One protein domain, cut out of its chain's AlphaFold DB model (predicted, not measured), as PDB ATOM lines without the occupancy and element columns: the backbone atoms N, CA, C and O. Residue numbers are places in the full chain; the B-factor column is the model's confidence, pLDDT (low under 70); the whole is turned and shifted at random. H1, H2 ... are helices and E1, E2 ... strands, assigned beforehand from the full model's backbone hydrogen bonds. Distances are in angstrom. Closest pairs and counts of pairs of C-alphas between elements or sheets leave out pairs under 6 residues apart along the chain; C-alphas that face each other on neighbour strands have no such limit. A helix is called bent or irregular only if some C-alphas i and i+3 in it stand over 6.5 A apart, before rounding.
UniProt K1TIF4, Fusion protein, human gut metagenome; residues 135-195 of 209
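Overview. This is residues 135 to 195 of the 209 residues of the protein "Fusion protein" of human gut metagenome (UniProt K1TIF4). A long two-stranded hairpin, E1 and E2, makes the longest axis, and two short helices, H1 and H2, fold back on each other beside its open end, where E1 begins and E2 ends. H1 packs on the strands there with its residues 180 to 185, while at the other end the tip of the hairpin's loop, residues 152 to 157, sticks out free. The printed part has 61 residues with two named strands and then two named helices, in the order E1, E2, H1, H2; the sheet's order is E1 - E2, antiparallel, and the class is mixed, helices and strands. The whole is loose, with a radius of gyration of the C-alphas of 14.8 A, and its C-alphas span 49 by 23 by 18 A.

Along the chain. Find C-alpha 140 at (222.133, 152.529, 140.990); from there strand E1, residues 140 to 149, runs 27.8 A to C-alpha 149 at (223.760, 160.075, 114.331). Strand E2, residues 160 to 171, comes back over 27.2 A from its first to its last C-alpha, and it bends by 71 degrees at Val 163. Helix H1 holds residues 178 to 185 and measures 10.2 A. Helix H2, residues 189 to 195, measures 10.3 A and ends at C-alpha 195, at (210.587, 164.540, 132.372). H2 is irregular: its C-alphas 190 and 193 are 7.4 A apart.

Arrangement. Look first at the hairpin of E1 and E2, antiparallel neighbours whose directions stand at 159 degrees. N 142 and O 169 are within hydrogen-bond range at 2.8 A, and so are N 148 and O 161 at 2.9 A. Moving outward, the closest C-alphas of E2 and H1 are those of Leu 168 and Tyr 184, 5.5 A apart. Those of E1 and H1 are Ile 142 and Met 181, at 6.6 A. H1 and H2 touch and form a helical hairpin, with a shallow tilt of 21 degrees, opposite ways; their closest C-alphas, of Arg 182 and Ser 195, are 4.1 A apart. E2 and H2 are apart. In H1 every O i to N i+4 pair is within hydrogen-bond range; in H2 0 of 3 are, beside 3 of 4 O i to N i+3 pairs.

Size, cuts and confidence. Look to Leu 136 and Met 154 for the two C-alphas farthest apart, at 50.3 A. The printed part has no cut. The link from H1 to H2 is tight, those from E1 to E2 and from E2 to H1 are short, and no link is long. The mean pLDDT of the printed part is 90.6, and no printed residue is under 70 in this model.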
ATOM      1  N   PRO A 135     225.340 159.004 147.437       94.62
ATOM      2  CA  PRO A 135     224.543 158.765 148.638       94.62
ATOM      3  C   PRO A 135     224.755 157.347 149.193       94.62
ATOM      4  O   PRO A 135     224.836 156.392 148.420       94.62
ATOM      5  N   LEU A 136     224.767 157.180 150.524       93.94
ATOM      6  CA  LEU A 136     224.945 155.865 151.176       93.94
ATOM      7  C   LEU A 136     223.876 154.830 150.788       93.94
ATOM      8  O   LEU A 136     224.131 153.629 150.813       93.94
ATOM      9  N   ASP A 137     222.664 155.289 150.489       94.81
ATOM     10  CA  ASP A 137     221.508 154.461 150.150       94.81
ATOM     11  C   ASP A 137     221.326 154.262 148.635       94.81
ATOM     12  O   ASP A 137     220.364 153.611 148.206       94.81
ATOM     13  N   ALA A 138     222.238 154.803 147.820       94.56
ATOM     14  CA  ALA A 138     222.226 154.623 146.379       94.56
ATOM     15  C   ALA A 138     222.576 153.175 146.008       94.56
ATOM     16  O   ALA A 138     223.596 152.626 146.420       94.56
ATOM     17  N   LYS A 139     221.730 152.562 145.179       94.88
ATOM     18  CA  LYS A 139     221.921 151.224 144.601       94.88
ATOM     19  C   LYS A 139     222.215 151.256 143.102       94.88
ATOM     20  O   LYS A 139     222.749 150.285 142.580       94.88
ATOM     21  N   ALA A 140     221.868 152.344 142.415       92.94
ATOM     22  CA  ALA A 140     222.133 152.529 140.990       92.94
ATOM     23  C   ALA A 140     222.344 154.012 140.635       92.94
ATOM     24  O   ALA A 140     221.996 154.910 141.404       92.94
ATOM     25  N   MET A 141     222.906 154.269 139.452       94.12
ATOM     26  CA  MET A 141     223.121 155.611 138.897       94.12
ATOM     27  C   MET A 141     222.257 155.803 137.655       94.12
ATOM     28  O   MET A 141     222.221 154.938 136.784       94.12
ATOM     29  N   ILE A 142     221.600 156.955 137.549       94.12
ATOM     30  CA  ILE A 142     220.815 157.324 136.371       94.12
ATOM     31  C   ILE A 142     221.690 158.203 135.491       94.12
ATOM     32  O   ILE A 142     222.112 159.286 135.896       94.12
ATOM     33  N   VAL A 143     221.983 157.707 134.292       94.06
ATOM     34  CA  VAL A 143     222.957 158.297 133.373       94.06
ATOM     35  C   VAL A 143     222.272 158.668 132.062       94.06
ATOM     36  O   VAL A 143     221.620 157.828 131.444       94.06
ATOM     37  N   ALA A 144     222.460 159.907 131.610       93.12
ATOM     38  CA  ALA A 144     222.079 160.331 130.268       93.12
ATOM     39  C   ALA A 144     223.274 160.249 129.316       93.12
ATOM     40  O   ALA A 144     224.391 160.641 129.659       93.12
ATOM     41  N   ARG A 145     223.018 159.747 128.105       93.88
ATOM     42  CA  ARG A 145     223.985 159.657 127.006       93.88
ATOM     43  C   ARG A 145     223.441 160.409 125.801       93.88
ATOM     44  O   ARG A 145     222.416 160.008 125.257       93.88
ATOM     45  N   LEU A 146     224.129 161.466 125.390       92.94
ATOM     46  CA  LEU A 146     223.851 162.151 124.132       92.94
ATOM     47  C   LEU A 146     224.471 161.340 122.997       92.94
ATOM     48  O   LEU A 146     225.677 161.078 123.021       92.94
ATOM     49  N   ARG A 147     223.642 160.934 122.036       92.50
ATOM     50  CA  ARG A 147     224.073 160.234 120.828       92.50
ATOM     51  C   ARG A 147     223.921 161.149 119.625       92.50
ATOM     52  O   ARG A 147     222.855 161.727 119.445       92.50
ATOM     53  N   GLU A 148     224.975 161.242 118.833       92.31
ATOM     54  CA  GLU A 148     224.935 161.836 117.500       92.31
ATOM     55  C   GLU A 148     224.788 160.722 116.467       92.31
ATOM     56  O   GLU A 148     225.388 159.652 116.616       92.31
ATOM     57  N   ASP A 149     223.943 160.968 115.468       88.25
ATOM     58  CA  ASP A 149     223.760 160.075 114.331       88.25
ATOM     59  C   ASP A 149     224.966 160.189 113.396       88.25
ATOM     60  O   ASP A 149     225.364 161.285 113.008       88.25
ATOM     61  N   GLU A 150     225.553 159.045 113.068       87.19
ATOM     62  CA  GLU A 150     226.660 158.907 112.116       87.19
ATOM     63  C   GLU A 150     226.254 157.960 110.977       87.19
ATOM     64  O   GLU A 150     227.104 157.340 110.339       87.19
ATOM     65  N   SER A 151     224.946 157.799 110.761       86.75
ATOM     66  CA  SER A 151     224.410 156.993 109.671       86.75
ATOM     67  C   SER A 151     224.738 157.636 108.325       86.75
ATOM     68  O   SER A 151     224.632 158.853 108.156       86.75
ATOM     69  N   ASP A 152     225.125 156.812 107.356       82.81
ATOM     70  CA  ASP A 152     225.343 157.267 105.986       82.81
ATOM     71  C   ASP A 152     224.016 157.147 105.220       82.81
ATOM     72  O   ASP A 152     223.585 156.025 104.951       82.81
ATOM     73  N   PRO A 153     223.362 158.264 104.841       78.12
ATOM     74  CA  PRO A 153     222.061 158.234 104.176       78.12
ATOM     75  C   PRO A 153     222.107 157.601 102.777       78.12
ATOM     76  O   PRO A 153     221.054 157.328 102.202       78.12
ATOM     77  N   MET A 154     223.301 157.389 102.214       82.31
ATOM     78  CA  MET A 154     223.514 156.736 100.924       82.31
ATOM     79  C   MET A 154     223.648 155.207 101.046       82.31
ATOM     80  O   MET A 154     223.678 154.513 100.029       82.31
ATOM     81  N   THR A 155     223.717 154.670 102.268       78.38
ATOM     82  CA  THR A 155     223.834 153.229 102.541       78.38
ATOM     83  C   THR A 155     222.807 152.778 103.585       78.38
ATOM     84  O   THR A 155     222.106 153.585 104.188       78.38
ATOM     85  N   ASP A 156     222.696 151.472 103.816       79.50
ATOM     86  CA  ASP A 156     221.909 150.891 104.913       79.50
ATOM     87  C   ASP A 156     222.684 150.851 106.248       79.50
ATOM     88  O   ASP A 156     222.263 150.199 107.210       79.50
ATOM     89  N   TYR A 157     223.817 151.555 106.330       79.62
ATOM     90  CA  TYR A 157     224.669 151.581 107.508       79.62
ATOM     91  C   TYR A 157     224.163 152.582 108.554       79.62
ATOM     92  O   TYR A 157     224.397 153.789 108.464       79.62
ATOM     93  N   PHE A 158     223.501 152.059 109.588       82.31
ATOM     94  CA  PHE A 158     223.076 152.832 110.755       82.31
ATOM     95  C   PHE A 158     224.160 152.844 111.837       82.31
ATOM     96  O   PHE A 158     224.510 151.797 112.388       82.31
ATOM     97  N   SER A 159     224.652 154.032 112.193       86.50
ATOM     98  CA  SER A 159     225.675 154.208 113.230       86.50
ATOM     99  C   SER A 159     225.368 155.404 114.122       86.50
ATOM    100  O   SER A 159     224.726 156.363 113.714       86.50
ATOM    101  N   SER A 160     225.823 155.359 115.374       88.81
ATOM    102  CA  SER A 160     225.737 156.506 116.280       88.81
ATOM    103  C   SER A 160     226.890 156.505 117.271       88.81
ATOM    104  O   SER A 160     227.333 155.447 117.732       88.81
ATOM    105  N   ARG A 161     227.332 157.697 117.670       92.06
ATOM    106  CA  ARG A 161     228.413 157.876 118.642       92.06
ATOM    107  C   ARG A 161     227.911 158.600 119.878       92.06
ATOM    108  O   ARG A 161     227.152 159.559 119.799       92.06
ATOM    109  N   THR A 162     228.339 158.139 121.056       92.75
ATOM    110  CA  THR A 162     228.040 158.842 122.312       92.75
ATOM    111  C   THR A 162     229.038 159.975 122.507       92.75
ATOM    112  O   THR A 162     230.211 159.717 122.764       92.75
ATOM    113  N   VAL A 163     228.571 161.218 122.419       93.50
ATOM    114  CA  VAL A 163     229.422 162.415 122.542       93.50
ATOM    115  C   VAL A 163     229.490 162.960 123.960       93.50
ATOM    116  O   VAL A 163     230.456 163.616 124.340       93.50
ATOM    117  N   ARG A 164     228.476 162.671 124.782       92.44
ATOM    118  CA  ARG A 164     228.419 163.145 126.165       92.44
ATOM    119  C   ARG A 164     227.713 162.131 127.045       92.44
ATOM    120  O   ARG A 164     226.665 161.610 126.677       92.44
ATOM    121  N   THR A 165     228.281 161.882 128.220       92.69
ATOM    122  CA  THR A 165     227.682 161.044 129.265       92.69
ATOM    123  C   THR A 165     227.636 161.846 130.559       92.69
ATOM    124  O   THR A 165     228.664 162.373 130.982       92.69
ATOM    125  N   VAL A 166     226.462 161.964 131.177       92.94
ATOM    126  CA  VAL A 166     226.262 162.720 132.424       92.94
ATOM    127  C   VAL A 166     225.476 161.906 133.440       92.94
ATOM    128  O   VAL A 166     224.572 161.153 133.085       92.94
ATOM    129  N   ILE A 167     225.804 162.079 134.718       93.94
ATOM    130  CA  ILE A 167     225.035 161.513 135.828       93.94
ATOM    131  C   ILE A 167     223.895 162.484 136.122       93.94
ATOM    132  O   ILE A 167     224.141 163.628 136.493       93.94
ATOM    133  N   LEU A 168     222.656 162.032 135.944       93.81
ATOM    134  CA  LEU A 168     221.461 162.809 136.266       93.81
ATOM    135  C   LEU A 168     221.061 162.649 137.735       93.81
ATOM    136  O   LEU A 168     220.499 163.569 138.323       93.81
ATOM    137  N   GLY A 169     221.349 161.496 138.343       94.06
ATOM    138  CA  GLY A 169     221.065 161.254 139.753       94.06
ATOM    139  C   GLY A 169     221.347 159.827 140.205       94.06
ATOM    140  O   GLY A 169     221.930 159.025 139.471       94.06
ATOM    141  N   PHE A 170     220.908 159.513 141.422       95.06
ATOM    142  CA  PHE A 170     221.121 158.226 142.079       95.06
ATOM    143  C   PHE A 170     219.783 157.581 142.436       95.06
ATOM    144  O   PHE A 170     218.870 158.251 142.920       95.06
ATOM    145  N   SER A 171     219.673 156.279 142.205       93.75
ATOM    146  CA  SER A 171     218.485 155.492 142.521       93.75
ATOM    147  C   SER A 171     218.722 154.611 143.737       93.75
ATOM    148  O   SER A 171     219.805 154.058 143.921       93.75
ATOM    149  N   ARG A 172     217.677 154.435 144.547       94.06
ATOM    150  CA  ARG A 172     217.631 153.479 145.671       94.06
ATOM    151  C   ARG A 172     217.174 152.083 145.239       94.06
ATOM    152  O   ARG A 172     217.076 151.171 146.066       94.06
ATOM    153  N   HIS A 173     216.851 151.917 143.961       92.94
ATOM    154  CA  HIS A 173     216.337 150.693 143.371       92.94
ATOM    155  C   HIS A 173     217.357 150.110 142.392       92.94
ATOM    156  O   HIS A 173     218.184 150.811 141.825       92.94
ATOM    157  N   THR A 174     217.294 148.796 142.196       89.25
ATOM    158  CA  THR A 174     218.089 148.080 141.185       89.25
ATOM    159  C   THR A 174     217.289 147.792 139.914       89.25
ATOM    160  O   THR A 174     217.809 147.189 138.984       89.25
ATOM    161  N   ARG A 175     216.005 148.176 139.892       91.06
ATOM    162  CA  ARG A 175     215.105 148.018 138.746       91.06
ATOM    163  C   ARG A 175     215.061 149.310 137.942       91.06
ATOM    164  O   ARG A 175     215.080 150.392 138.526       91.06
ATOM    165  N   ASP A 176     214.871 149.179 136.637       89.44
ATOM    166  CA  ASP A 176     214.699 150.313 135.732       89.44
ATOM    167  C   ASP A 176     213.309 150.945 135.896       89.44
ATOM    168  O   ASP A 176     212.314 150.508 135.314       89.44
ATOM    169  N   LEU A 177     213.226 151.986 136.726       91.06
ATOM    170  CA  LEU A 177     211.991 152.720 136.985       91.06
ATOM    171  C   LEU A 177     211.914 153.974 136.108       91.06
ATOM    172  O   LEU A 177     212.515 155.003 136.410       91.06
ATOM    173  N   PHE A 178     211.103 153.928 135.047       88.81
ATOM    174  CA  PHE A 178     210.911 155.072 134.145       88.81
ATOM    175  C   PHE A 178     210.421 156.342 134.852       88.81
ATOM    176  O   PHE A 178     210.791 157.442 134.456       88.81
ATOM    177  N   SER A 179     209.590 156.223 135.891       88.62
ATOM    178  CA  SER A 179     209.148 157.375 136.691       88.62
ATOM    179  C   SER A 179     210.314 158.068 137.399       88.62
ATOM    180  O   SER A 179     210.353 159.295 137.460       88.62
ATOM    181  N   GLU A 180     211.278 157.292 137.893       90.88
ATOM    182  CA  GLU A 180     212.490 157.798 138.529       90.88
ATOM    183  C   GLU A 180     213.426 158.427 137.490       90.88
ATOM    184  O   GLU A 180     213.880 159.553 137.682       90.88
ATOM    185  N   MET A 181     213.628 157.772 136.341       91.50
ATOM    186  CA  MET A 181     214.407 158.342 135.234       91.50
ATOM    187  C   MET A 181     213.843 159.691 134.768       91.50
ATOM    188  O   MET A 181     214.601 160.645 134.624       91.50
ATOM    189  N   ARG A 182     212.516 159.804 134.600       91.62
ATOM    190  CA  ARG A 182     211.847 161.067 134.235       91.62
ATOM    191  C   ARG A 182     212.062 162.161 135.274       91.62
ATOM    192  O   ARG A 182     212.360 163.294 134.912       91.62
ATOM    193  N   LYS A 183     211.963 161.819 136.562       92.06
ATOM    194  CA  LYS A 183     212.227 162.761 137.656       92.06
ATOM    195  C   LYS A 183     213.639 163.346 137.553       92.06
ATOM    196  O   LYS A 183     213.798 164.556 137.656       92.06
ATOM    197  N   TYR A 184     214.646 162.503 137.331       93.88
ATOM    198  CA  TYR A 184     216.039 162.946 137.230       93.88
ATOM    199  C   TYR A 184     216.385 163.593 135.883       93.88
ATOM    200  O   TYR A 184     217.326 164.377 135.818       93.88
ATOM    201  N   ALA A 185     215.614 163.349 134.821       92.62
ATOM    202  CA  ALA A 185     215.795 164.022 133.534       92.62
ATOM    203  C   ALA A 185     215.620 165.550 133.624       92.62
ATOM    204  O   ALA A 185     216.268 166.282 132.878       92.62
ATOM    205  N   ALA A 186     214.819 166.041 134.574       91.69
ATOM    206  CA  ALA A 186     214.646 167.471 134.837       91.69
ATOM    207  C   ALA A 186     215.891 168.157 135.438       91.69
ATOM    208  O   ALA A 186     215.961 169.383 135.438       91.69
ATOM    209  N   ASN A 187     216.883 167.399 135.923       93.44
ATOM    210  CA  ASN A 187     218.093 167.968 136.532       93.44
ATOM    211  C   ASN A 187     219.019 168.660 135.526       93.44
ATOM    212  O   ASN A 187     219.951 169.351 135.933       93.44
ATOM    213  N   MET A 188     218.794 168.466 134.225       91.62
ATOM    214  CA  MET A 188     219.590 169.074 133.170       91.62
ATOM    215  C   MET A 188     218.664 169.640 132.083       91.62
ATOM    216  O   MET A 188     217.781 168.911 131.621       91.62
ATOM    217  N   PRO A 189     218.846 170.904 131.649       91.62
ATOM    218  CA  PRO A 189     217.982 171.539 130.649       91.62
ATOM    219  C   PRO A 189     217.844 170.721 129.363       91.62
ATOM    220  O   PRO A 189     216.741 170.563 128.845       91.62
ATOM    221  N   GLU A 190     218.943 170.130 128.888       90.38
ATOM    222  CA  GLU A 190     218.968 169.349 127.651       90.38
ATOM    223  C   GLU A 190     218.172 168.035 127.742       90.38
ATOM    224  O   GLU A 190     217.810 167.485 126.710       90.38
ATOM    225  N   THR A 191     217.876 167.524 128.943       90.94
ATOM    226  CA  THR A 191     217.034 166.327 129.144       90.94
ATOM    227  C   THR A 191     215.677 166.645 129.761       90.94
ATOM    228  O   THR A 191     214.862 165.739 129.927       90.94
ATOM    229  N   ALA A 192     215.388 167.912 130.071       90.81
ATOM    230  CA  ALA A 192     214.179 168.300 130.792       90.81
ATOM    231  C   ALA A 192     212.891 167.902 130.055       90.81
ATOM    232  O   ALA A 192     211.916 167.508 130.693       90.81
ATOM    233  N   TYR A 193     212.903 167.900 128.718       89.38
ATOM    234  CA  TYR A 193     211.767 167.469 127.896       89.38
ATOM    235  C   TYR A 193     211.383 165.992 128.105       89.38
ATOM    236  O   TYR A 193     210.238 165.616 127.875       89.38
ATOM    237  N   LEU A 194     212.313 165.153 128.577       89.06
ATOM    238  CA  LEU A 194     212.054 163.745 128.894       89.06
ATOM    239  C   LEU A 194     211.359 163.566 130.248       89.06
ATOM    240  O   LEU A 194     210.974 162.448 130.580       89.06
ATOM    241  N   SER A 195     211.230 164.622 131.056       87.75
ATOM    242  CA  SER A 195     210.587 164.540 132.372       87.75
ATOM    243  C   SER A 195     209.068 164.398 132.285       87.75
ATOM    244  O   SER A 195     208.446 163.804 133.172       87.75
TER     245      SER A 195